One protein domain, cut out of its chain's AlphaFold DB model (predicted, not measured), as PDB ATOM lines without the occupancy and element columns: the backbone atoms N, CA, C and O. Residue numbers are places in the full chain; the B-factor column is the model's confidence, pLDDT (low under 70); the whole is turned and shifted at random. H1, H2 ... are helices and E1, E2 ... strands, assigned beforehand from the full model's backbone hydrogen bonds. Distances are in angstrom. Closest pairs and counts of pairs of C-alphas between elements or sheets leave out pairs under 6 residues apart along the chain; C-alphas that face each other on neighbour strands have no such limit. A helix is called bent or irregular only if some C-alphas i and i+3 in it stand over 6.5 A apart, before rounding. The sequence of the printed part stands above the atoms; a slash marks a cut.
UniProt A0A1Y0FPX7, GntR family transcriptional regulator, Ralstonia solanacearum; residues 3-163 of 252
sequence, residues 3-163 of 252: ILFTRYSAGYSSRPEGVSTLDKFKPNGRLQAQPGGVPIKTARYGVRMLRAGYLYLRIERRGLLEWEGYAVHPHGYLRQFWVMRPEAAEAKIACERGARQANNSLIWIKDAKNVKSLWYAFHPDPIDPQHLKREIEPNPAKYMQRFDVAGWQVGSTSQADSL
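AT A GLANCE: This is residues 3 to 163 of the 252 residues of the protein "GntR family transcriptional regulator" of Ralstonia solanacearum (UniProt A0A1Y0FPX7). A strongly twisted five-strand sheet, E5 E4 E3 E6 E7, makes the larger body, with the short helices H3, H5 and H6 grazing it; from this body a ribbon of two strands, E1 and E2, runs out to the helix H1 at the far end, and the loop of residues 25 to 43 folds back from H1 before E2 begins. The two parts lie along the longest axis, and the link of residues 82 to 96 loops out from E5 to H2, away from the ribbon. The printed part has 161 residues, with six named helices and seven named strands in the order E1 H1 E2 E3 E4 E5 H2 H3 E6 H4 H5 E7 H6; both sheets are antiparallel throughout. The class is mixed, helices and strands, though under half of the residues, 80 of 161, are in named elements. The whole is compact, with a radius of gyration of the C-alphas of 17.1 A and spans of 52 by 39 by 31 A.

IN THESE COORDINATES: Begin in the large sheet: find C-alpha 53 at (-12.628, -23.258, 35.343), from where E3, residues 53 to 61, runs 26.0 A. Next comes E4, residues 64 to 72, 25.6 A long, and then E5, residues 78 to 81. E6, residues 115 to 123, is 23.3 A long, and E7, residues 145 to 147, is 6.9 A. For the ribbon, find C-alpha 6 at (-8.856, -28.878, 25.135), where E1, residues 6 to 11, begins its 15.0 A; E2, residues 44 to 49, measures 16.0 A. H1, residues 16 to 24, is 12.9 A long. Look for H2 at residues 97 to 100, H3 at 102 to 105 and H5 at 140 to 143. H4, residues 129 to 136, is 9.9 A long and is neither bent nor irregular, but only just: C-alphas 133 and 136 are 6.2 A apart. H6, residues 149 to 153, ends at C-alpha 153, (7.862, -37.487, 22.891).

HOW THE PARTS SIT: In the large sheet E5 and E7 are the edge strands. E3, E4 and E5 form a meander, each strand the antiparallel neighbour of the one before, with hairpins E3 and E4, and E4 and E5. Between E3 and E4, look at N 57 and O 68, 2.8 A apart; between E4 and E5, at N 71 and O 79, 2.8 A. On the other side of E3, E6 is antiparallel to it at 166 degrees, with N 56 and O 121 at 2.8 A; E6 and E7 have N 145 and O 120 at 2.8 A. H3, H5 and H6 only graze this sheet; the closest C-alphas of E6 and H6, for instance, are those of Val 115 and Ala 150, 5.9 A apart. H4 is not on the sheet; it is close to H5 but not clearly touching, with the C-alphas of Ile 136 and Tyr 143 at 6.1 A. H2 is not on the sheet either, and H2 and H3 meet only through their link. E1 and E2 are antiparallel at 143 degrees, with N 9 and O 46 at 2.8 A; the closest C-alphas of H1 and E2 are those of Leu 22 and Arg 44, 6.3 A apart. E2 and E3 are apart, and E1 and E6 only just so, at 8.3 A. In H1, H4 and H6 every O i to N i+4 pair is within hydrogen-bond range. H2, H3 and H5 are too short for such a pair; their one O i to N i+3 pair is within range in H3 and H5 but not in H2.

THE WHOLE: The two C-alphas farthest apart are those of Pro 16 and Gly 63, 53.5 A. The printed part has no cut. The links H1 to E2 and E5 to H2 are long, with 19 and 15 residues. The mean pLDDT of the printed part is 89.4; look for the low values, under 70, at residues 90 to 102.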
ATOM      1  N   ILE A   3       1.914 -28.683  25.870       95.19
ATOM      2  CA  ILE A   3       0.615 -29.340  25.702       95.19
ATOM      3  C   ILE A   3      -0.469 -28.267  25.705       95.19
ATOM      4  O   ILE A   3      -0.536 -27.443  26.621       95.19
ATOM      5  N   LEU A   4      -1.326 -28.295  24.684       93.88
ATOM      6  CA  LEU A   4      -2.557 -27.520  24.652       93.88
ATOM      7  C   LEU A   4      -3.706 -28.403  25.130       93.88
ATOM      8  O   LEU A   4      -4.120 -29.314  24.419       93.88
ATOM      9  N   PHE A   5      -4.232 -28.129  26.319       95.12
ATOM     10  CA  PHE A   5      -5.414 -28.835  26.797       95.12
ATOM     11  C   PHE A   5      -6.671 -28.269  26.134       95.12
ATOM     12  O   PHE A   5      -6.872 -27.055  26.041       95.12
ATOM     13  N   THR A   6      -7.536 -29.173  25.693       93.56
ATOM     14  CA  THR A   6      -8.856 -28.878  25.135       93.56
ATOM     15  C   THR A   6      -9.913 -29.671  25.889       93.56
ATOM     16  O   THR A   6      -9.594 -30.565  26.668       93.56
ATOM     17  N   ARG A   7     -11.188 -29.364  25.658       92.12
ATOM     18  CA  ARG A   7     -12.310 -30.112  26.231       92.12
ATOM     19  C   ARG A   7     -13.349 -30.433  25.175       92.12
ATOM     20  O   ARG A   7     -13.565 -29.648  24.247       92.12
ATOM     21  N   TYR A   8     -14.049 -31.540  25.379       93.38
ATOM     22  CA  TYR A   8     -15.288 -31.799  24.665       93.38
ATOM     23  C   TYR A   8     -16.341 -30.738  24.994       93.38
ATOM     24  O   TYR A   8     -16.355 -30.105  26.059       93.38
ATOM     25  N   SER A   9     -17.226 -30.522  24.034       89.88
ATOM     26  CA  SER A   9     -18.339 -29.593  24.128       89.88
ATOM     27  C   SER A   9     -19.478 -30.031  23.228       89.88
ATOM     28  O   SER A   9     -19.267 -30.794  22.289       89.88
ATOM     29  N   ALA A  10     -20.672 -29.534  23.526       90.88
ATOM     30  CA  ALA A  10     -21.820 -29.626  22.646       90.88
ATOM     31  C   ALA A  10     -22.148 -28.221  22.133       90.88
ATOM     32  O   ALA A  10     -22.145 -27.269  22.915       90.88
ATOM     33  N   GLY A  11     -22.395 -28.103  20.832       89.56
ATOM     34  CA  GLY A  11     -22.870 -26.883  20.185       89.56
ATOM     35  C   GLY A  11     -24.203 -27.117  19.481       89.56
ATOM     36  O   GLY A  11     -24.469 -28.212  18.989       89.56
ATOM     37  N   TYR A  12     -25.039 -26.092  19.429       90.12
ATOM     38  CA  TYR A  12     -26.337 -26.085  18.770       90.12
ATOM     39  C   TYR A  12     -26.484 -24.815  17.935       90.12
ATOM     40  O   TYR A  12     -26.263 -23.720  18.439       90.12
ATOM     41  N   SER A  13     -26.923 -24.940  16.687       88.25
ATOM     42  CA  SER A  13     -27.343 -23.787  15.892       88.25
ATOM     43  C   SER A  13     -28.774 -23.996  15.419       88.25
ATOM     44  O   SER A  13     -29.145 -25.095  15.007       88.25
ATOM     45  N   SER A  14     -29.572 -22.933  15.474       88.12
ATOM     46  CA  SER A  14     -30.927 -22.912  14.919       88.12
ATOM     47  C   SER A  14     -30.937 -22.763  13.396       88.12
ATOM     48  O   SER A  14     -31.993 -22.874  12.777       88.12
ATOM     49  N   ARG A  15     -29.771 -22.520  12.781       89.25
ATOM     50  CA  ARG A  15     -29.625 -22.281  11.346       89.25
ATOM     51  C   ARG A  15     -29.011 -23.497  10.639       89.25
ATOM     52  O   ARG A  15     -28.018 -24.036  11.142       89.25
ATOM     53  N   PRO A  16     -29.525 -23.917   9.467       91.00
ATOM     54  CA  PRO A  16     -28.991 -25.070   8.735       91.00
ATOM     55  C   PRO A  16     -27.491 -24.967   8.426       91.00
ATOM     56  O   PRO A  16     -26.752 -25.942   8.569       91.00
ATOM     57  N   GLU A  17     -27.004 -23.778   8.068       90.62
ATOM     58  CA  GLU A  17     -25.588 -23.539   7.795       90.62
ATOM     59  C   GLU A  17     -24.712 -23.649   9.050       90.62
ATOM     60  O   GLU A  17     -23.555 -24.071   8.970       90.62
ATOM     61  N   GLY A  18     -25.259 -23.307  10.220       90.94
ATOM     62  CA  GLY A  18     -24.574 -23.468  11.495       90.94
ATOM     63  C   GLY A  18     -24.443 -24.937  11.873       90.94
ATOM     64  O   GLY A  18     -23.351 -25.380  12.225       90.94
ATOM     65  N   VAL A  19     -25.509 -25.719  11.687       91.62
ATOM     66  CA  VAL A  19     -25.480 -27.179  11.868       91.62
ATOM     67  C   VAL A  19     -24.451 -27.824  10.938       91.62
ATOM     68  O   VAL A  19     -23.582 -28.548  11.416       91.62
ATOM     69  N   SER A  20     -24.465 -27.480   9.645       93.69
ATOM     70  CA  SER A  20     -23.478 -27.982   8.677       93.69
ATOM     71  C   SER A  20     -22.040 -27.619   9.064       93.69
ATOM     72  O   SER A  20     -21.121 -28.414   8.880       93.69
ATOM     73  N   THR A  21     -21.829 -26.431   9.638       93.31
ATOM     74  CA  THR A  21     -20.514 -26.018  10.145       93.31
ATOM     75  C   THR A  21     -20.093 -26.874  11.334       93.31
ATOM     76  O   THR A  21     -18.975 -27.375  11.343       93.31
ATOM     77  N   LEU A  22     -20.978 -27.085  12.310       92.62
ATOM     78  CA  LEU A  22     -20.697 -27.924  13.477       92.62
ATOM     79  C   LEU A  22     -20.414 -29.383  13.089       92.62
ATOM     80  O   LEU A  22     -19.524 -29.998  13.670       92.62
ATOM     81  N   ASP A  23     -21.107 -29.915  12.079       93.50
ATOM     82  CA  ASP A  23     -20.887 -31.277  11.578       93.50
ATOM     83  C   ASP A  23     -19.458 -31.491  11.049       93.50
ATOM     84  O   ASP A  23     -18.892 -32.570  11.239       93.50
ATOM     85  N   LYS A  24     -18.826 -30.460  10.465       93.75
ATOM     86  CA  LYS A  24     -17.422 -30.521  10.009       93.75
ATOM     87  C   LYS A  24     -16.428 -30.712  11.159       93.75
ATOM     88  O   LYS A  24     -15.370 -31.291  10.947       93.75
ATOM     89  N   PHE A  25     -16.773 -30.242  12.359       93.44
ATOM     90  CA  PHE A  25     -15.931 -30.319  13.561       93.44
ATOM     91  C   PHE A  25     -16.336 -31.460  14.499       93.44
ATOM     92  O   PHE A  25     -15.944 -31.475  15.670       93.44
ATOM     93  N   LYS A  26     -17.121 -32.427  14.007       93.31
ATOM     94  CA  LYS A  26     -17.445 -33.625  14.778       93.31
ATOM     95  C   LYS A  26     -16.147 -34.359  15.162       93.31
ATOM     96  O   LYS A  26     -15.346 -34.660  14.268       93.31
ATOM     97  N   PRO A  27     -15.949 -34.698  16.454       94.94
ATOM     98  CA  PRO A  27     -14.747 -35.377  16.907       94.94
ATOM     99  C   PRO A  27     -14.536 -36.687  16.149       94.94
ATOM    100  O   PRO A  27     -15.469 -37.478  15.981       94.94
ATOM    101  N   ASN A  28     -13.306 -36.906  15.696       93.62
ATOM    102  CA  ASN A  28     -12.908 -38.103  14.964       93.62
ATOM    103  C   ASN A  28     -11.461 -38.520  15.299       93.62
ATOM    104  O   ASN A  28     -10.789 -37.908  16.134       93.62
ATOM    105  N   GLY A  29     -10.986 -39.605  14.678       93.00
ATOM    106  CA  GLY A  29      -9.655 -40.151  14.935       93.00
ATOM    107  C   GLY A  29      -9.545 -40.734  16.343       93.00
ATOM    108  O   GLY A  29     -10.225 -41.704  16.669       93.00
ATOM    109  N   ARG A  30      -8.672 -40.154  17.174       95.00
ATOM    110  CA  ARG A  30      -8.483 -40.562  18.578       95.00
ATOM    111  C   ARG A  30      -9.407 -39.849  19.559       95.00
ATOM    112  O   ARG A  30      -9.383 -40.163  20.748       95.00
ATOM    113  N   LEU A  31     -10.212 -38.910  19.071       95.56
ATOM    114  CA  LEU A  31     -11.252 -38.273  19.856       95.56
ATOM    115  C   LEU A  31     -12.526 -39.120  19.876       95.56
ATOM    116  O   LEU A  31     -12.863 -39.816  18.920       95.56
ATOM    117  N   GLN A  32     -13.283 -38.991  20.954       94.75
ATOM    118  CA  GLN A  32     -14.553 -39.665  21.160       94.75
ATOM    119  C   GLN A  32     -15.674 -38.923  20.431       94.75
ATOM    120  O   GLN A  32     -15.970 -37.766  20.727       94.75
ATOM    121  N   ALA A  33     -16.357 -39.614  19.516       92.50
ATOM    122  CA  ALA A  33     -17.539 -39.078  18.837       92.50
ATOM    123  C   ALA A  33     -18.728 -38.848  19.794       92.50
ATOM    124  O   ALA A  33     -19.591 -38.017  19.513       92.50
ATOM    125  N   GLN A  34     -18.777 -39.599  20.901       93.00
ATOM    126  CA  GLN A  34     -19.778 -39.512  21.968       93.00
ATOM    127  C   GLN A  34     -19.067 -39.587  23.329       93.00
ATOM    128  O   GLN A  34     -19.001 -40.660  23.936       93.00
ATOM    129  N   PRO A  35     -18.466 -38.477  23.789       91.44
ATOM    130  CA  PRO A  35     -17.719 -38.460  25.036       91.44
ATOM    131  C   PRO A  35     -18.617 -38.857  26.214       91.44
ATOM    132  O   PRO A  35     -19.709 -38.313  26.388       91.44
ATOM    133  N   GLY A  36     -18.167 -39.837  27.001       87.50
ATOM    134  CA  GLY A  36     -18.929 -40.381  28.133       87.50
ATOM    135  C   GLY A  36     -20.145 -41.234  27.748       87.50
ATOM    136  O   GLY A  36     -20.968 -41.524  28.610       87.50
ATOM    137  N   GLY A  37     -20.290 -41.617  26.473       90.44
ATOM    138  CA  GLY A  37     -21.398 -42.458  26.003       90.44
ATOM    139  C   GLY A  37     -22.765 -41.767  26.007       90.44
ATOM    140  O   GLY A  37     -23.792 -42.435  25.934       90.44
ATOM    141  N   VAL A  38     -22.799 -40.436  26.104       89.94
ATOM    142  CA  VAL A  38     -24.047 -39.668  26.153       89.94
ATOM    143  C   VAL A  38     -24.541 -39.393  24.723       89.94
ATOM    144  O   VAL A  38     -23.829 -38.765  23.939       89.94
ATOM    145  N   PRO A  39     -25.749 -39.838  24.333       90.00
ATOM    146  CA  PRO A  39     -26.306 -39.518  23.024       90.00
ATOM    147  C   PRO A  39     -26.893 -38.101  23.008       90.00
ATOM    148  O   PRO A  39     -27.649 -37.713  23.898       90.00
ATOM    149  N   ILE A  40     -26.619 -37.346  21.944       89.50
ATOM    150  CA  ILE A  40     -27.232 -36.034  21.687       89.50
ATOM    151  C   ILE A  40     -27.940 -36.048  20.332       89.50
ATOM    152  O   ILE A  40     -27.425 -36.596  19.360       89.50
ATOM    153  N   LYS A  41     -29.142 -35.462  20.272       86.31
ATOM    154  CA  LYS A  41     -29.975 -35.433  19.053       86.31
ATOM    155  C   LYS A  41     -29.943 -34.070  18.361       86.31
ATOM    156  O   LYS A  41     -29.727 -33.976  17.157       86.31
ATOM    157  N   THR A  42     -30.158 -33.010  19.135       86.81
ATOM    158  CA  THR A  42     -30.310 -31.636  18.633       86.81
ATOM    159  C   THR A  42     -28.979 -30.908  18.487       86.81
ATOM    160  O   THR A  42     -28.791 -30.157  17.537       86.81
ATOM    161  N   ALA A  43     -28.039 -31.152  19.398       91.88
ATOM    162  CA  ALA A  43     -26.701 -30.577  19.368       91.88
ATOM    163  C   ALA A  43     -25.708 -31.450  18.577       91.88
ATOM    164  O   ALA A  43     -26.019 -32.567  18.147       91.88
ATOM    165  N   ARG A  44     -24.485 -30.944  18.407       93.31
ATOM    166  CA  ARG A  44     -23.321 -31.660  17.877       93.31
ATOM    167  C   ARG A  44     -22.177 -31.612  18.872       93.31
ATOM    168  O   ARG A  44     -21.915 -30.567  19.464       93.31
ATOM    169  N   TYR A  45     -21.501 -32.744  19.044       94.69
ATOM    170  CA  TYR A  45     -20.265 -32.787  19.804       94.69
ATOM    171  C   TYR A  45     -19.164 -32.122  18.990       94.69
ATOM    172  O   TYR A  45     -19.159 -32.199  17.765       94.69
ATOM    173  N   GLY A  46     -18.230 -31.498  19.692       93.69
ATOM    174  CA  GLY A  46     -17.047 -30.867  19.129       93.69
ATOM    175  C   GLY A  46     -15.984 -30.672  20.200       93.69
ATOM    176  O   GLY A  46     -16.249 -30.819  21.399       93.69
ATOM    177  N   VAL A  47     -14.778 -30.305  19.776       93.81
ATOM    178  CA  VAL A  47     -13.683 -29.953  20.683       93.81
ATOM    179  C   VAL A  47     -13.520 -28.439  20.730       93.81
ATOM    180  O   VAL A  47     -13.555 -27.747  19.710       93.81
ATOM    181  N   ARG A  48     -13.327 -27.904  21.937       89.44
ATOM    182  CA  ARG A  48     -13.070 -26.479  22.169       89.44
ATOM    183  C   ARG A  48     -11.866 -26.272  23.073       89.44
ATOM    184  O   ARG A  48     -11.511 -27.120  23.890       89.44
ATOM    185  N   MET A  49     -11.296 -25.079  22.971       87.44
ATOM    186  CA  MET A  49     -10.312 -24.569  23.924       87.44
ATOM    187  C   MET A  49     -10.879 -24.568  25.346       87.44
ATOM    188  O   MET A  49     -12.086 -24.360  25.538       87.44
ATOM    189  N   LEU A  50     -10.009 -24.738  26.347       88.81
ATOM    190  CA  LEU A  50     -10.406 -24.546  27.737       88.81
ATOM    191  C   LEU A  50     -10.931 -23.122  27.973       88.81
ATOM    192  O   LEU A  50     -10.558 -22.146  27.314       88.81
ATOM    193  N   ARG A  51     -11.867 -23.035  28.911       82.69
ATOM    194  CA  ARG A  51     -12.596 -21.828  29.313       82.69
ATOM    195  C   ARG A  51     -12.690 -21.811  30.832       82.69
ATOM    196  O   ARG A  51     -12.219 -22.762  31.450       82.69
ATOM    197  N   ALA A  52     -13.285 -20.748  31.374       86.62
ATOM    198  CA  ALA A  52     -13.448 -20.516  32.808       86.62
ATOM    199  C   ALA A  52     -13.641 -21.816  33.600       86.62
ATOM    200  O   ALA A  52     -14.551 -22.595  33.303       86.62
ATOM    201  N   GLY A  53     -12.721 -22.051  34.531       90.88
ATOM    202  CA  GLY A  53     -12.628 -23.258  35.343       90.88
ATOM    203  C   GLY A  53     -11.188 -23.539  35.754       90.88
ATOM    204  O   GLY A  53     -10.319 -22.670  35.644       90.88
ATOM    205  N   TYR A  54     -10.933 -24.760  36.209       94.94
ATOM    206  CA  TYR A  54      -9.695 -25.153  36.868       94.94
ATOM    207  C   TYR A  54      -9.189 -26.465  36.283       94.94
ATOM    208  O   TYR A  54      -9.906 -27.463  36.227       94.94
ATOM    209  N   LEU A  55      -7.946 -26.454  35.819       96.94
ATOM    210  CA  LEU A  55      -7.248 -27.623  35.307       96.94
ATOM    211  C   LEU A  55      -6.240 -28.094  36.356       96.94
ATOM    212  O   LEU A  55      -5.414 -27.313  36.823       96.94
ATOM    213  N   TYR A  56      -6.296 -29.375  36.696       97.75
ATOM    214  CA  TYR A  56      -5.431 -30.012  37.678       97.75
ATOM    215  C   TYR A  56      -4.584 -31.074  36.999       97.75
ATOM    216  O   TYR A  56      -5.117 -31.905  36.264       97.75
ATOM    217  N   LEU A  57      -3.279 -31.053  37.254       98.06
ATOM    218  CA  LEU A  57      -2.319 -32.036  36.772       98.06
ATOM    219  C   LEU A  57      -1.668 -32.726  37.967       98.06
ATOM    220  O   LEU A  57      -1.188 -32.066  38.885       98.06
ATOM    221  N   ARG A  58      -1.598 -34.053  37.900       97.75
ATOM    222  CA  ARG A  58      -0.837 -34.911  38.805       97.75
ATOM    223  C   ARG A  58       0.274 -35.567  37.995       97.75
ATOM    224  O   ARG A  58       0.002 -36.396  37.122       97.75
ATOM    225  N   ILE A  59       1.511 -35.165  38.264       97.56
ATOM    226  CA  ILE A  59       2.696 -35.545  37.493       97.56
ATOM    227  C   ILE A  59       3.593 -36.412  38.368       97.56
ATOM    228  O   ILE A  59       4.004 -35.995  39.444       97.56
ATOM    229  N   GLU A  60       3.919 -37.612  37.900       96.69
ATOM    230  CA  GLU A  60       4.922 -38.466  38.533       96.69
ATOM    231  C   GLU A  60       6.206 -38.454  37.706       96.69
ATOM    232  O   GLU A  60       6.204 -38.791  36.515       96.69
ATOM    233  N   ARG A  61       7.320 -38.081  38.334       95.06
ATOM    234  CA  ARG A  61       8.626 -37.969  37.681       95.06
ATOM    235  C   ARG A  61       9.729 -38.235  38.695       95.06
ATOM    236  O   ARG A  61       9.710 -37.676  39.783       95.06
ATOM    237  N   ARG A  62      10.718 -39.063  38.333       90.56
ATOM    238  CA  ARG A  62      11.867 -39.396  39.207       90.56
ATOM    239  C   ARG A  62      11.448 -39.872  40.616       90.56
ATOM    240  O   ARG A  62      12.119 -39.572  41.594       90.56
ATOM    241  N   GLY A  63      10.321 -40.581  40.722       90.00
ATOM    242  CA  GLY A  63       9.783 -41.074  41.996       90.00
ATOM    243  C   GLY A  63       9.074 -40.026  42.863       90.00
ATOM    244  O   GLY A  63       8.577 -40.375  43.928       90.00
ATOM    245  N   LEU A  64       8.988 -38.770  42.415       93.00
ATOM    246  CA  LEU A  64       8.243 -37.711  43.088       93.00
ATOM    247  C   LEU A  64       6.889 -37.499  42.421       93.00
ATOM    248  O   LEU A  64       6.764 -37.569  41.194       93.00
ATOM    249  N   LEU A  65       5.887 -37.230  43.255       94.62
ATOM    250  CA  LEU A  65       4.539 -36.897  42.831       94.62
ATOM    251  C   LEU A  65       4.278 -35.407  43.054       94.62
ATOM    252  O   LEU A  65       4.326 -34.920  44.182       94.62
ATOM    253  N   GLU A  66       3.967 -34.703  41.975       95.06
ATOM    254  CA  GLU A  66       3.756 -33.260  41.956       95.06
ATOM    255  C   GLU A  66       2.325 -32.941  41.519       95.06
ATOM    256  O   GLU A  66       1.766 -33.591  40.631       95.06
ATOM    257  N   TRP A  67       1.746 -31.907  42.130       96.75
ATOM    258  CA  TRP A  67       0.481 -31.330  41.696       96.75
ATOM    259  C   TRP A  67       0.688 -29.932  41.143       96.75
ATOM    260  O   TRP A  67       1.302 -29.081  41.787       96.75
ATOM    261  N   GLU A  68       0.077 -29.674  39.995       96.19
ATOM    262  CA  GLU A  68      -0.033 -28.342  39.421       96.19
ATOM    263  C   GLU A  68      -1.510 -28.003  39.202       96.19
ATOM    264  O   GLU A  68      -2.276 -28.816  38.683       96.19
ATOM    265  N   GLY A  69      -1.915 -26.799  39.605       95.81
ATOM    266  CA  GLY A  69      -3.250 -26.262  39.354       95.81
ATOM    267  C   GLY A  69      -3.170 -25.068  38.420       95.81
ATOM    268  O   GLY A  69      -2.263 -24.249  38.549       95.81
ATOM    269  N   TYR A  70      -4.118 -24.945  37.497       94.94
ATOM    270  CA  TYR A  70      -4.221 -23.822  36.573       94.94
ATOM    271  C   TYR A  70      -5.646 -23.270  36.551       94.94
ATOM    272  O   TYR A  70      -6.578 -23.955  36.136       94.94
ATOM    273  N   ALA A  71      -5.810 -22.012  36.960       92.31
ATOM    274  CA  ALA A  71      -7.036 -21.260  36.744       92.31
ATOM    275  C   ALA A  71      -7.094 -20.845  35.271       92.31
ATOM    276  O   ALA A  71      -6.153 -20.242  34.740       92.31
ATOM    277  N   VAL A  72      -8.190 -21.186  34.603       89.00
ATOM    278  CA  VAL A  72      -8.381 -20.957  33.175       89.00
ATOM    279  C   VAL A  72      -9.208 -19.693  32.972       89.00
ATOM    280  O   VAL A  72     -10.344 -19.586  33.422       89.00
ATOM    281  N   HIS A  73      -8.669 -18.733  32.233       83.94
ATOM    282  CA  HIS A  73      -9.399 -17.546  31.804       83.94
ATOM    283  C   HIS A  73     -10.520 -17.916  30.805       83.94
ATOM    284  O   HIS A  73     -10.333 -18.829  29.996       83.94
ATOM    285  N   PRO A  74     -11.621 -17.144  30.697       78.00
ATOM    286  CA  PRO A  74     -12.597 -17.247  29.599       78.00
ATOM    287  C   PRO A  74     -12.041 -17.195  28.163       78.00
ATOM    288  O   PRO A  74     -12.786 -17.386  27.210       78.00
ATOM    289  N   HIS A  75     -10.747 -16.947  27.969       74.56
ATOM    290  CA  HIS A  75     -10.083 -17.003  26.660       74.56
ATOM    291  C   HIS A  75      -9.134 -18.191  26.510       74.56
ATOM    292  O   HIS A  75      -8.578 -18.355  25.437       74.56
ATOM    293  N   GLY A  76      -8.990 -19.039  27.529       81.12
ATOM    294  CA  GLY A  76      -8.085 -20.189  27.507       81.12
ATOM    295  C   GLY A  76      -6.649 -19.866  27.915       81.12
ATOM    296  O   GLY A  76      -5.753 -20.647  27.622       81.12
ATOM    297  N   TYR A  77      -6.406 -18.723  28.564       85.00
ATOM    298  CA  TYR A  77      -5.120 -18.437  29.207       85.00
ATOM    299  C   TYR A  77      -5.072 -19.077  30.590       85.00
ATOM    300  O   TYR A  77      -6.077 -19.093  31.298       85.00
ATOM    301  N   LEU A  78      -3.908 -19.572  30.976       88.06
ATOM    302  CA  LEU A  78      -3.685 -20.326  32.194       88.06
ATOM    303  C   LEU A  78      -2.927 -19.463  33.204       88.06
ATOM    304  O   LEU A  78      -1.937 -18.806  32.871       88.06
ATOM    305  N   ARG A  79      -3.373 -19.486  34.460       88.31
ATOM    306  CA  ARG A  79      -2.599 -18.986  35.598       88.31
ATOM    307  C   ARG A  79      -2.396 -20.118  36.587       88.31
ATOM    308  O   ARG A  79      -3.367 -20.657  37.105       88.31
ATOM    309  N   GLN A  80      -1.140 -20.453  36.845       92.06
ATOM    310  CA  GLN A  80      -0.810 -21.480  37.820       92.06
ATOM    311  C   GLN A  80      -1.189 -21.020  39.237       92.06
ATOM    312  O   GLN A  80      -1.016 -19.849  39.578       92.06
ATOM    313  N   PHE A  81      -1.693 -21.940  40.052       92.75
ATOM    314  CA  PHE A  81      -1.971 -21.744  41.470       92.75
ATOM    315  C   PHE A  81      -1.565 -22.993  42.261       92.75
ATOM    316  O   PHE A  81      -1.369 -24.076  41.701       92.75
ATOM    317  N   TRP A  82      -1.429 -22.844  43.578       93.94
ATOM    318  CA  TRP A  82      -1.150 -23.977  44.452       93.94
ATOM    319  C   TRP A  82      -2.442 -24.731  44.776       93.94
ATOM    320  O   TRP A  82      -3.347 -24.171  45.384       93.94
ATOM    321  N   VAL A  83      -2.517 -26.015  44.414       94.44
ATOM    322  CA  VAL A  83      -3.750 -26.817  44.529       94.44
ATOM    323  C   VAL A  83      -4.306 -26.942  45.951       94.44
ATOM    324  O   VAL A  83      -5.493 -27.197  46.107       94.44
ATOM    325  N   MET A  84      -3.473 -26.748  46.979       94.06
ATOM    326  CA  MET A  84      -3.906 -26.797  48.382       94.06
ATOM    327  C   MET A  84      -4.407 -25.448  48.912       94.06
ATOM    328  O   MET A  84      -4.827 -25.376  50.062       94.06
ATOM    329  N   ARG A  85      -4.338 -24.393  48.094       92.00
ATOM    330  CA  ARG A  85      -4.860 -23.051  48.378       92.00
ATOM    331  C   ARG A  85      -5.658 -22.530  47.178       92.00
ATOM    332  O   ARG A  85      -5.206 -21.607  46.491       92.00
ATOM    333  N   PRO A  86      -6.803 -23.156  46.851       86.56
ATOM    334  CA  PRO A  86      -7.637 -22.753  45.720       86.56
ATOM    335  C   PRO A  86      -8.147 -21.310  45.830       86.56
ATOM    336  O   PRO A  86      -8.423 -20.691  44.814       86.56
ATOM    337  N   GLU A  87      -8.208 -20.726  47.024       85.00
ATOM    338  CA  GLU A  87      -8.527 -19.311  47.235       85.00
ATOM    339  C   GLU A  87      -7.523 -18.360  46.563       85.00
ATOM    340  O   GLU A  87      -7.885 -17.261  46.153       85.00
ATOM    341  N   ALA A  88      -6.276 -18.799  46.353       81.38
ATOM    342  CA  ALA A  88      -5.278 -18.037  45.603       81.38
ATOM    343  C   ALA A  88      -5.513 -18.089  44.079       81.38
ATOM    344  O   ALA A  88      -4.775 -17.463  43.308       81.38
ATOM    345  N   ALA A  89      -6.516 -18.842  43.614       78.44
ATOM    346  CA  ALA A  89      -6.832 -19.082  42.212       78.44
ATOM    347  C   ALA A  89      -7.687 -17.960  41.569       78.44
ATOM    348  O   ALA A  89      -8.670 -18.220  40.893       78.44
ATOM    349  N   GLU A  90      -7.289 -16.693  41.694       69.00
ATOM    350  CA  GLU A  90      -7.808 -15.582  40.878       69.00
ATOM    351  C   GLU A  90      -7.713 -15.821  39.347       69.00
ATOM    352  O   GLU A  90      -6.771 -16.424  38.824       69.00
ATOM    353  N   ALA A  91      -8.662 -15.308  38.568       57.00
ATOM    354  CA  ALA A  91      -8.525 -15.259  37.112       57.00
ATOM    355  C   ALA A  91      -7.735 -13.998  36.714       57.00
ATOM    356  O   ALA A  91      -8.085 -12.899  37.136       57.00
ATOM    357  N   LYS A  92      -6.687 -14.115  35.876       56.91
ATOM    358  CA  LYS A  92      -6.007 -12.921  35.329       56.91
ATOM    359  C   LYS A  92      -7.012 -12.077  34.547       56.91
ATOM    360  O   LYS A  92      -7.593 -12.582  33.593       56.91
ATOM    361  N   ILE A  93      -7.160 -10.795  34.866       51.50
ATOM    362  CA  ILE A  93      -7.962  -9.875  34.051       51.50
ATOM    363  C   ILE A  93      -7.243  -9.670  32.702       51.50
ATOM    364  O   ILE A  93      -6.136  -9.139  32.643       51.50
ATOM    365  N   ALA A  94      -7.868 -10.089  31.595       46.53
ATOM    366  CA  ALA A  94      -7.278 -10.103  30.245       46.53
ATOM    367  C   ALA A  94      -7.012  -8.724  29.598       46.53
ATOM    368  O   ALA A  94      -6.755  -8.646  28.388       46.53
ATOM    369  N   CYS A  95      -7.084  -7.631  30.361       47.94
ATOM    370  CA  CYS A  95      -6.803  -6.277  29.878       47.94
ATOM    371  C   CYS A  95      -5.300  -6.016  29.694       47.94
ATOM    372  O   CYS A  95      -4.919  -5.130  28.929       47.94
ATOM    373  N   GLU A  96      -4.434  -6.815  30.319       46.69
ATOM    374  CA  GLU A  96      -2.991  -6.686  30.150       46.69
ATOM    375  C   GLU A  96      -2.544  -7.312  28.816       46.69
ATOM    376  O   GLU A  96      -2.682  -8.515  28.582       46.69
ATOM    377  N   ARG A  97      -2.009  -6.493  27.900       46.44
ATOM    378  CA  ARG A  97      -1.605  -6.934  26.547       46.44
ATOM    379  C   ARG A  97      -0.562  -8.063  26.570       46.44
ATOM    380  O   ARG A  97      -0.570  -8.898  25.671       46.44
ATOM    381  N   GLY A  98       0.280  -8.128  27.608       49.44
ATOM    382  CA  GLY A  98       1.257  -9.205  27.815       49.44
ATOM    383  C   GLY A  98       0.636 -10.552  28.213       49.44
ATOM    384  O   GLY A  98       1.195 -11.604  27.912       49.44
ATOM    385  N   ALA A  99      -0.563 -10.554  28.806       47.62
ATOM    386  CA  ALA A  99      -1.246 -11.771  29.244       47.62
ATOM    387  C   ALA A  99      -1.850 -12.591  28.084       47.62
ATOM    388  O   ALA A  99      -2.233 -13.740  28.291       47.62
ATOM    389  N   ARG A 100      -1.894 -12.037  26.862       53.91
ATOM    390  CA  ARG A 100      -2.502 -12.658  25.669       53.91
ATOM    391  C   ARG A 100      -1.522 -13.421  24.773       53.91
ATOM    392  O   ARG A 100      -1.854 -13.747  23.635       53.91
ATOM    393  N   GLN A 101      -0.301 -13.675  25.239       63.47
ATOM    394  CA  GLN A 101       0.645 -14.489  24.480       63.47
ATOM    395  C   GLN A 101       0.102 -15.916  24.337       63.47
ATOM    396  O   GLN A 101      -0.347 -16.500  25.319       63.47
ATOM    397  N   ALA A 102       0.167 -16.493  23.133       67.06
ATOM    398  CA  ALA A 102      -0.313 -17.855  22.863       67.06
ATOM    399  C   ALA A 102       0.328 -18.906  23.794       67.06
ATOM    400  O   ALA A 102      -0.314 -19.880  24.177       67.06
ATOM    401  N   ASN A 103       1.562 -18.651  24.242       77.81
ATOM    402  CA  ASN A 103       2.272 -19.481  25.215       77.81
ATOM    403  C   ASN A 103       1.560 -19.580  26.572       77.81
ATOM    404  O   ASN A 103       1.735 -20.579  27.260       77.81
ATOM    405  N   ASN A 104       0.729 -18.598  26.934       82.62
ATOM    406  CA  ASN A 104      -0.054 -18.627  28.170       82.62
ATOM    407  C   ASN A 104      -1.242 -19.594  28.090       82.62
ATOM    408  O   ASN A 104      -1.899 -19.811  29.100       82.62
ATOM    409  N   SER A 105      -1.544 -20.165  26.923       86.25
ATOM    410  CA  SER A 105      -2.548 -21.228  26.766       86.25
ATOM    411  C   SER A 105      -1.947 -22.635  26.809       86.25
ATOM    412  O   SER A 105      -2.685 -23.614  26.739       86.25
ATOM    413  N   LEU A 106      -0.620 -22.747  26.909       92.12
ATOM    414  CA  LEU A 106       0.107 -24.012  26.888       92.12
ATOM    415  C   LEU A 106       0.635 -24.353  28.279       92.12
ATOM    416  O   LEU A 106       1.154 -23.489  28.986       92.12
ATOM    417  N   ILE A 107       0.586 -25.635  28.631       94.31
ATOM    418  CA  ILE A 107       1.333 -26.166  29.770       94.31
ATOM    419  C   ILE A 107       2.652 -26.728  29.263       94.31
ATOM    420  O   ILE A 107       2.693 -27.575  28.369       94.31
ATOM    421  N   TRP A 108       3.743 -26.270  29.862       93.88
ATOM    422  CA  TRP A 108       5.087 -26.714  29.526       93.88
ATOM    423  C   TRP A 108       5.519 -27.827  30.471       93.88
ATOM    424  O   TRP A 108       6.081 -27.574  31.535       93.88
ATOM    425  N   ILE A 109       5.315 -29.078  30.056       94.88
ATOM    426  CA  ILE A 109       5.808 -30.235  30.804       94.88
ATOM    427  C   ILE A 109       7.332 -30.276  30.679       94.88
ATOM    428  O   ILE A 109       7.885 -30.627  29.627       94.88
ATOM    429  N   LYS A 110       8.020 -29.873  31.750       92.62
ATOM    430  CA  LYS A 110       9.482 -29.979  31.874       92.62
ATOM    431  C   LYS A 110       9.894 -31.448  31.818       92.62
ATOM    432  O   LYS A 110       9.059 -32.305  32.073       92.62
ATOM    433  N   ASP A 111      11.145 -31.729  31.453       92.75
ATOM    434  CA  ASP A 111      11.771 -33.068  31.487       92.75
ATOM    435  C   ASP A 111      10.853 -34.230  31.037       92.75
ATOM    436  O   ASP A 111      10.715 -35.244  31.722       92.75
ATOM    437  N   ALA A 112      10.155 -34.032  29.912       93.38
ATOM    438  CA  ALA A 112       9.060 -34.887  29.448       93.38
ATOM    439  C   ALA A 112       9.452 -36.372  29.302       93.38
ATOM    440  O   ALA A 112       8.669 -37.242  29.669       93.38
ATOM    441  N   LYS A 113      10.700 -36.652  28.904       93.00
ATOM    442  CA  LYS A 113      11.272 -38.004  28.785       93.00
ATOM    443  C   LYS A 113      11.261 -38.819  30.083       93.00
ATOM    444  O   LYS A 113      11.276 -40.038  30.029       93.00
ATOM    445  N   ASN A 114      11.258 -38.149  31.238       94.31
ATOM    446  CA  ASN A 114      11.301 -38.784  32.558       94.31
ATOM    447  C   ASN A 114       9.948 -38.728  33.285       94.31
ATOM    448  O   ASN A 114       9.876 -39.047  34.475       94.31
ATOM    449  N   VAL A 115       8.884 -38.273  32.612       96.75
ATOM    450  CA  VAL A 115       7.524 -38.334  33.157       96.75
ATOM    451  C   VAL A 115       7.051 -39.777  33.087       96.75
ATOM    452  O   VAL A 115       6.889 -40.325  32.003       96.75
ATOM    453  N   LYS A 116       6.807 -40.379  34.249       95.44
ATOM    454  CA  LYS A 116       6.283 -41.742  34.356       95.44
ATOM    455  C   LYS A 116       4.769 -41.772  34.187       95.44
ATOM    456  O   LYS A 116       4.230 -42.681  33.563       95.44
ATOM    457  N   SER A 117       4.071 -40.784  34.743       95.62
ATOM    458  CA  SER A 117       2.635 -40.628  34.527       95.62
ATOM    459  C   SER A 117       2.217 -39.161  34.570       95.62
ATOM    460  O   SER A 117       2.706 -38.384  35.391       95.62
ATOM    461  N   LEU A 118       1.307 -38.786  33.669       97.81
ATOM    462  CA  LEU A 118       0.557 -37.538  33.731       97.81
ATOM    463  C   LEU A 118      -0.929 -37.883  33.798       97.81
ATOM    464  O   LEU A 118      -1.480 -38.487  32.875       97.81
ATOM    465  N   TRP A 119      -1.559 -37.466  34.887       98.19
ATOM    466  CA  TRP A 119      -3.003 -37.493  35.054       98.19
ATOM    467  C   TRP A 119      -3.529 -36.069  35.085       98.19
ATOM    468  O   TRP A 119      -2.891 -35.192  35.669       98.19
ATOM    469  N   TYR A 120      -4.679 -35.825  34.469       97.81
ATOM    470  CA  TYR A 120      -5.271 -34.496  34.432       97.81
ATOM    471  C   TYR A 120      -6.794 -34.531  34.536       97.81
ATOM    472  O   TYR A 120      -7.445 -35.484  34.112       97.81
ATOM    473  N   ALA A 121      -7.361 -33.475  35.112       96.56
ATOM    474  CA  ALA A 121      -8.800 -33.275  35.201       96.56
ATOM    475  C   ALA A 121      -9.133 -31.786  35.090       96.56
ATOM    476  O   ALA A 121      -8.401 -30.936  35.596       96.56
ATOM    477  N   PHE A 122     -10.250 -31.478  34.440       95.56
ATOM    478  CA  PHE A 122     -10.814 -30.134  34.400       95.56
ATOM    479  C   PHE A 122     -12.104 -30.102  35.219       95.56
ATOM    480  O   PHE A 122     -12.955 -30.973  35.052       95.56
ATOM    481  N   HIS A 123     -12.266 -29.076  36.049       93.62
ATOM    482  CA  HIS A 123     -13.461 -28.852  36.855       93.62
ATOM    483  C   HIS A 123     -13.927 -27.389  36.712       93.62
ATOM    484  O   HIS A 123     -13.080 -26.495  36.646       93.62
ATOM    485  N   PRO A 124     -15.242 -27.103  36.603       90.31
ATOM    486  CA  PRO A 124     -15.737 -25.724  36.497       90.31
ATOM    487  C   PRO A 124     -15.436 -24.887  37.751       90.31
ATOM    488  O   PRO A 124     -15.118 -23.709  37.626       90.31
ATOM    489  N   ASP A 125     -15.455 -25.517  38.923       90.88
ATOM    490  CA  ASP A 125     -15.191 -24.892  40.225       90.88
ATOM    491  C   ASP A 125     -13.871 -25.391  40.841       90.88
ATOM    492  O   ASP A 125     -13.369 -26.443  40.426       90.88
ATOM    493  N   PRO A 126     -13.280 -24.690  41.822       92.56
ATOM    494  CA  PRO A 126     -12.126 -25.220  42.528       92.56
ATOM    495  C   PRO A 126     -12.495 -26.503  43.281       92.56
ATOM    496  O   PRO A 126     -13.512 -26.567  43.969       92.56
ATOM    497  N   ILE A 127     -11.647 -27.520  43.174       95.00
ATOM    498  CA  ILE A 127     -11.760 -28.752  43.953       95.00
ATOM    499  C   ILE A 127     -11.290 -28.482  45.384       95.00
ATOM    500  O   ILE A 127     -10.218 -27.905  45.590       95.00
ATOM    501  N   ASP A 128     -12.068 -28.945  46.363       94.94
ATOM    502  CA  ASP A 128     -11.689 -28.901  47.773       94.94
ATOM    503  C   ASP A 128     -10.370 -29.672  48.024       94.94
ATOM    504  O   ASP A 128     -10.242 -30.829  47.600       94.94
ATOM    505  N   PRO A 129      -9.383 -29.086  48.732       95.38
ATOM    506  CA  PRO A 129      -8.096 -29.737  48.964       95.38
ATOM    507  C   PRO A 129      -8.181 -31.063  49.731       95.38
ATOM    508  O   PRO A 129      -7.359 -31.953  49.497       95.38
ATOM    509  N   GLN A 130      -9.152 -31.225  50.638       96.44
ATOM    510  CA  GLN A 130      -9.327 -32.484  51.364       96.44
ATOM    511  C   GLN A 130      -9.869 -33.565  50.433       96.44
ATOM    512  O   GLN A 130      -9.359 -34.684  50.450       96.44
ATOM    513  N   HIS A 131     -10.843 -33.229  49.583       96.56
ATOM    514  CA  HIS A 131     -11.352 -34.146  48.565       96.56
ATOM    515  C   HIS A 131     -10.263 -34.537  47.554       96.56
ATOM    516  O   HIS A 131     -10.091 -35.720  47.252       96.56
ATOM    517  N   LEU A 132      -9.457 -33.570  47.098       96.06
ATOM    518  CA  LEU A 132      -8.321 -33.825  46.209       96.06
ATOM    519  C   LEU A 132      -7.361 -34.865  46.811       96.06
ATOM    520  O   LEU A 132      -6.953 -35.799  46.122       96.06
ATOM    521  N   LYS A 133      -7.029 -34.728  48.101       95.75
ATOM    522  CA  LYS A 133      -6.080 -35.610  48.795       95.75
ATOM    523  C   LYS A 133      -6.652 -36.968  49.189       95.75
ATOM    524  O   LYS A 133      -5.935 -37.960  49.105       95.75
ATOM    525  N   ARG A 134      -7.903 -37.019  49.646       97.25
ATOM    526  CA  ARG A 134      -8.508 -38.243  50.198       97.25
ATOM    527  C   ARG A 134      -9.148 -39.127  49.135       97.25
ATOM    528  O   ARG A 134      -9.119 -40.341  49.282       97.25
ATOM    529  N   GLU A 135      -9.677 -38.535  48.066       97.19
ATOM    530  CA  GLU A 135     -10.470 -39.263  47.070       97.19
ATOM    531  C   GLU A 135      -9.771 -39.342  45.713       97.19
ATOM    532  O   GLU A 135      -9.633 -40.433  45.152       97.19
ATOM    533  N   ILE A 136      -9.304 -38.201  45.189       97.31
ATOM    534  CA  ILE A 136      -8.785 -38.106  43.815       97.31
ATOM    535  C   ILE A 136      -7.354 -38.638  43.707       97.31
ATOM    536  O   ILE A 136      -7.081 -39.493  42.865       97.31
ATOM    537  N   GLU A 137      -6.436 -38.153  44.546       95.69
ATOM    538  CA  GLU A 137      -5.022 -38.550  44.538       95.69
ATOM    539  C   GLU A 137      -4.782 -40.067  44.656       95.69
ATOM    540  O   GLU A 137      -3.936 -40.560  43.898       95.69
ATOM    541  N   PRO A 138      -5.485 -40.817  45.532       96.88
ATOM    542  CA  PRO A 138      -5.335 -42.269  45.596       96.88
ATOM    543  C   PRO A 138      -6.024 -43.007  44.439       96.88
ATOM    544  O   PRO A 138      -5.615 -44.117  44.110       96.88
ATOM    545  N   ASN A 139      -7.023 -42.402  43.782       97.25
ATOM    546  CA  ASN A 139      -7.825 -43.047  42.734       97.25
ATOM    547  C   ASN A 139      -7.807 -42.278  41.395       97.25
ATOM    548  O   ASN A 139      -8.873 -42.005  40.830       97.25
ATOM    549  N   PRO A 140      -6.635 -41.943  40.821       96.00
ATOM    550  CA  PRO A 140      -6.569 -41.063  39.656       96.00
ATOM    551  C   PRO A 140      -7.286 -41.651  38.433       96.00
ATOM    552  O   PRO A 140      -7.929 -40.914  37.698       96.00
ATOM    553  N   ALA A 141      -7.280 -42.976  38.258       95.94
ATOM    554  CA  ALA A 141      -7.970 -43.644  37.150       95.94
ATOM    555  C   ALA A 141      -9.499 -43.486  37.166       95.94
ATOM    556  O   ALA A 141     -10.134 -43.612  36.123       95.94
ATOM    557  N   LYS A 142     -10.093 -43.213  38.335       96.25
ATOM    558  CA  LYS A 142     -11.536 -42.990  38.479       96.25
ATOM    559  C   LYS A 142     -11.933 -41.555  38.130       96.25
ATOM    560  O   LYS A 142     -13.016 -41.336  37.598       96.25
ATOM    561  N   TYR A 143     -11.078 -40.588  38.458       96.62
ATOM    562  CA  TYR A 143     -11.428 -39.164  38.446       96.62
ATOM    563  C   TYR A 143     -10.695 -38.344  37.378       96.62
ATOM    564  O   TYR A 143     -11.054 -37.193  37.138       96.62
ATOM    565  N   MET A 144      -9.652 -38.896  36.755       97.06
ATOM    566  CA  MET A 144      -8.744 -38.164  35.875       97.06
ATOM    567  C   MET A 144      -8.501 -38.921  34.569       97.06
ATOM    568  O   MET A 144      -8.562 -40.148  34.501       97.06
ATOM    569  N   GLN A 145      -8.159 -38.173  33.524       95.94
ATOM    570  CA  GLN A 145      -7.668 -38.719  32.263       95.94
ATOM    571  C   GLN A 145      -6.151 -38.912  32.334       95.94
ATOM    572  O   GLN A 145      -5.452 -38.165  33.020       95.94
ATOM    573  N   ARG A 146      -5.631 -39.912  31.615       96.81
ATOM    574  CA  ARG A 146      -4.194 -40.205  31.542       96.81
ATOM    575  C   ARG A 146      -3.632 -39.806  30.190       96.81
ATOM    576  O   ARG A 146      -4.265 -40.049  29.168       96.81
ATOM    577  N   PHE A 147      -2.414 -39.282  30.189       96.81
ATOM    578  CA  PHE A 147      -1.641 -39.046  28.976       96.81
ATOM    579  C   PHE A 147      -0.196 -39.512  29.168       96.81
ATOM    580  O   PHE A 147       0.440 -39.212  30.180       96.81
ATOM    581  N   ASP A 148       0.326 -40.270  28.209       96.56
ATOM    582  CA  ASP A 148       1.705 -40.749  28.205       96.56
ATOM    583  C   ASP A 148       2.616 -39.718  27.528       96.56
ATOM    584  O   ASP A 148       2.812 -39.701  26.312       96.56
ATOM    585  N   VAL A 149       3.166 -38.823  28.347       96.69
ATOM    586  CA  VAL A 149       4.043 -37.733  27.899       96.69
ATOM    587  C   VAL A 149       5.345 -38.275  27.299       96.69
ATOM    588  O   VAL A 149       5.779 -37.793  26.251       96.69
ATOM    589  N   ALA A 150       5.972 -39.258  27.949       95.75
ATOM    590  CA  ALA A 150       7.244 -39.812  27.497       95.75
ATOM    591  C   ALA A 150       7.063 -40.580  26.181       95.75
ATOM    592  O   ALA A 150       7.815 -40.349  25.232       95.75
ATOM    593  N   GLY A 151       6.012 -41.403  26.088       95.38
ATOM    594  CA  GLY A 151       5.628 -42.098  24.861       95.38
ATOM    595  C   GLY A 151       5.328 -41.137  23.714       95.38
ATOM    596  O   GLY A 151       5.802 -41.351  22.596       95.38
ATOM    597  N   TRP A 152       4.612 -40.037  23.978       95.56
ATOM    598  CA  TRP A 152       4.347 -39.013  22.961       95.56
ATOM    599  C   TRP A 152       5.638 -38.412  22.407       95.56
ATOM    600  O   TRP A 152       5.789 -38.260  21.194       95.56
ATOM    601  N   GLN A 153       6.596 -38.100  23.284       92.44
ATOM    602  CA  GLN A 153       7.862 -37.487  22.891       92.44
ATOM    603  C   GLN A 153       8.698 -38.383  21.961       92.44
ATOM    604  O   GLN A 153       9.415 -37.857  21.112       92.44
ATOM    605  N   VAL A 154       8.592 -39.708  22.093       93.00
ATOM    606  CA  VAL A 154       9.318 -40.680  21.252       93.00
ATOM    607  C   VAL A 154       8.508 -41.181  20.048       93.00
ATOM    608  O   VAL A 154       8.960 -42.076  19.341       93.00
ATOM    609  N   GLY A 155       7.334 -40.596  19.782       91.06
ATOM    610  CA  GLY A 155       6.556 -40.842  18.560       91.06
ATOM    611  C   GLY A 155       5.250 -41.620  18.738       91.06
ATOM    612  O   GLY A 155       4.546 -41.839  17.755       91.06
ATOM    613  N   SER A 156       4.863 -41.996  19.962       92.12
ATOM    614  CA  SER A 156       3.542 -42.584  20.236       92.12
ATOM    615  C   SER A 156       2.460 -41.494  20.300       92.12
ATOM    616  O   SER A 156       1.983 -41.114  21.374       92.12
ATOM    617  N   THR A 157       2.093 -40.955  19.131       91.56
ATOM    618  CA  THR A 157       1.144 -39.832  18.974       91.56
ATOM    619  C   THR A 157      -0.318 -40.266  18.794       91.56
ATOM    620  O   THR A 157      -1.210 -39.443  18.614       91.56
ATOM    621  N   SER A 158      -0.600 -41.570  18.859       91.19
ATOM    622  CA  SER A 158      -1.934 -42.161  18.656       91.19
ATOM    623  C   SER A 158      -2.660 -42.493  19.969       91.19
ATOM    624  O   SER A 158      -3.322 -43.524  20.082       91.19
ATOM    625  N   GLN A 159      -2.533 -41.638  20.981       94.81
ATOM    626  CA  GLN A 159      -3.141 -41.865  22.296       94.81
ATOM    627  C   GLN A 159      -4.623 -41.478  22.309       94.81
ATOM    628  O   GLN A 159      -5.059 -40.657  21.504       94.81
ATOM    629  N   ALA A 160      -5.413 -42.057  23.213       94.69
ATOM    630  CA  ALA A 160      -6.818 -41.680  23.374       94.69
ATOM    631  C   ALA A 160      -6.964 -40.188  23.727       94.69
ATOM    632  O   ALA A 160      -6.115 -39.633  24.422       94.69
ATOM    633  N   ASP A 161      -8.037 -39.558  23.241       95.00
ATOM    634  CA  ASP A 161      -8.387 -38.161  23.536       95.00
ATOM    635  C   ASP A 161      -7.270 -37.156  23.200       95.00
ATOM    636  O   ASP A 161      -7.112 -36.127  23.856       95.00
ATOM    637  N   SER A 162      -6.490 -37.450  22.159       95.00
ATOM    638  CA  SER A 162      -5.345 -36.636  21.753       95.00
ATOM    639  C   SER A 162      -5.387 -36.265  20.273       95.00
ATOM    640  O   SER A 162      -6.046 -36.909  19.454       95.00
ATOM    641  N   LEU A 163      -4.676 -35.189  19.941       94.06
ATOM    642  CA  LEU A 163      -4.547 -34.646  18.596       94.06
ATOM    643  C   LEU A 163      -3.123 -34.141  18.396       94.06
ATOM    644  O   LEU A 163      -2.540 -33.527  19.290       94.06
TER     645      LEU A 163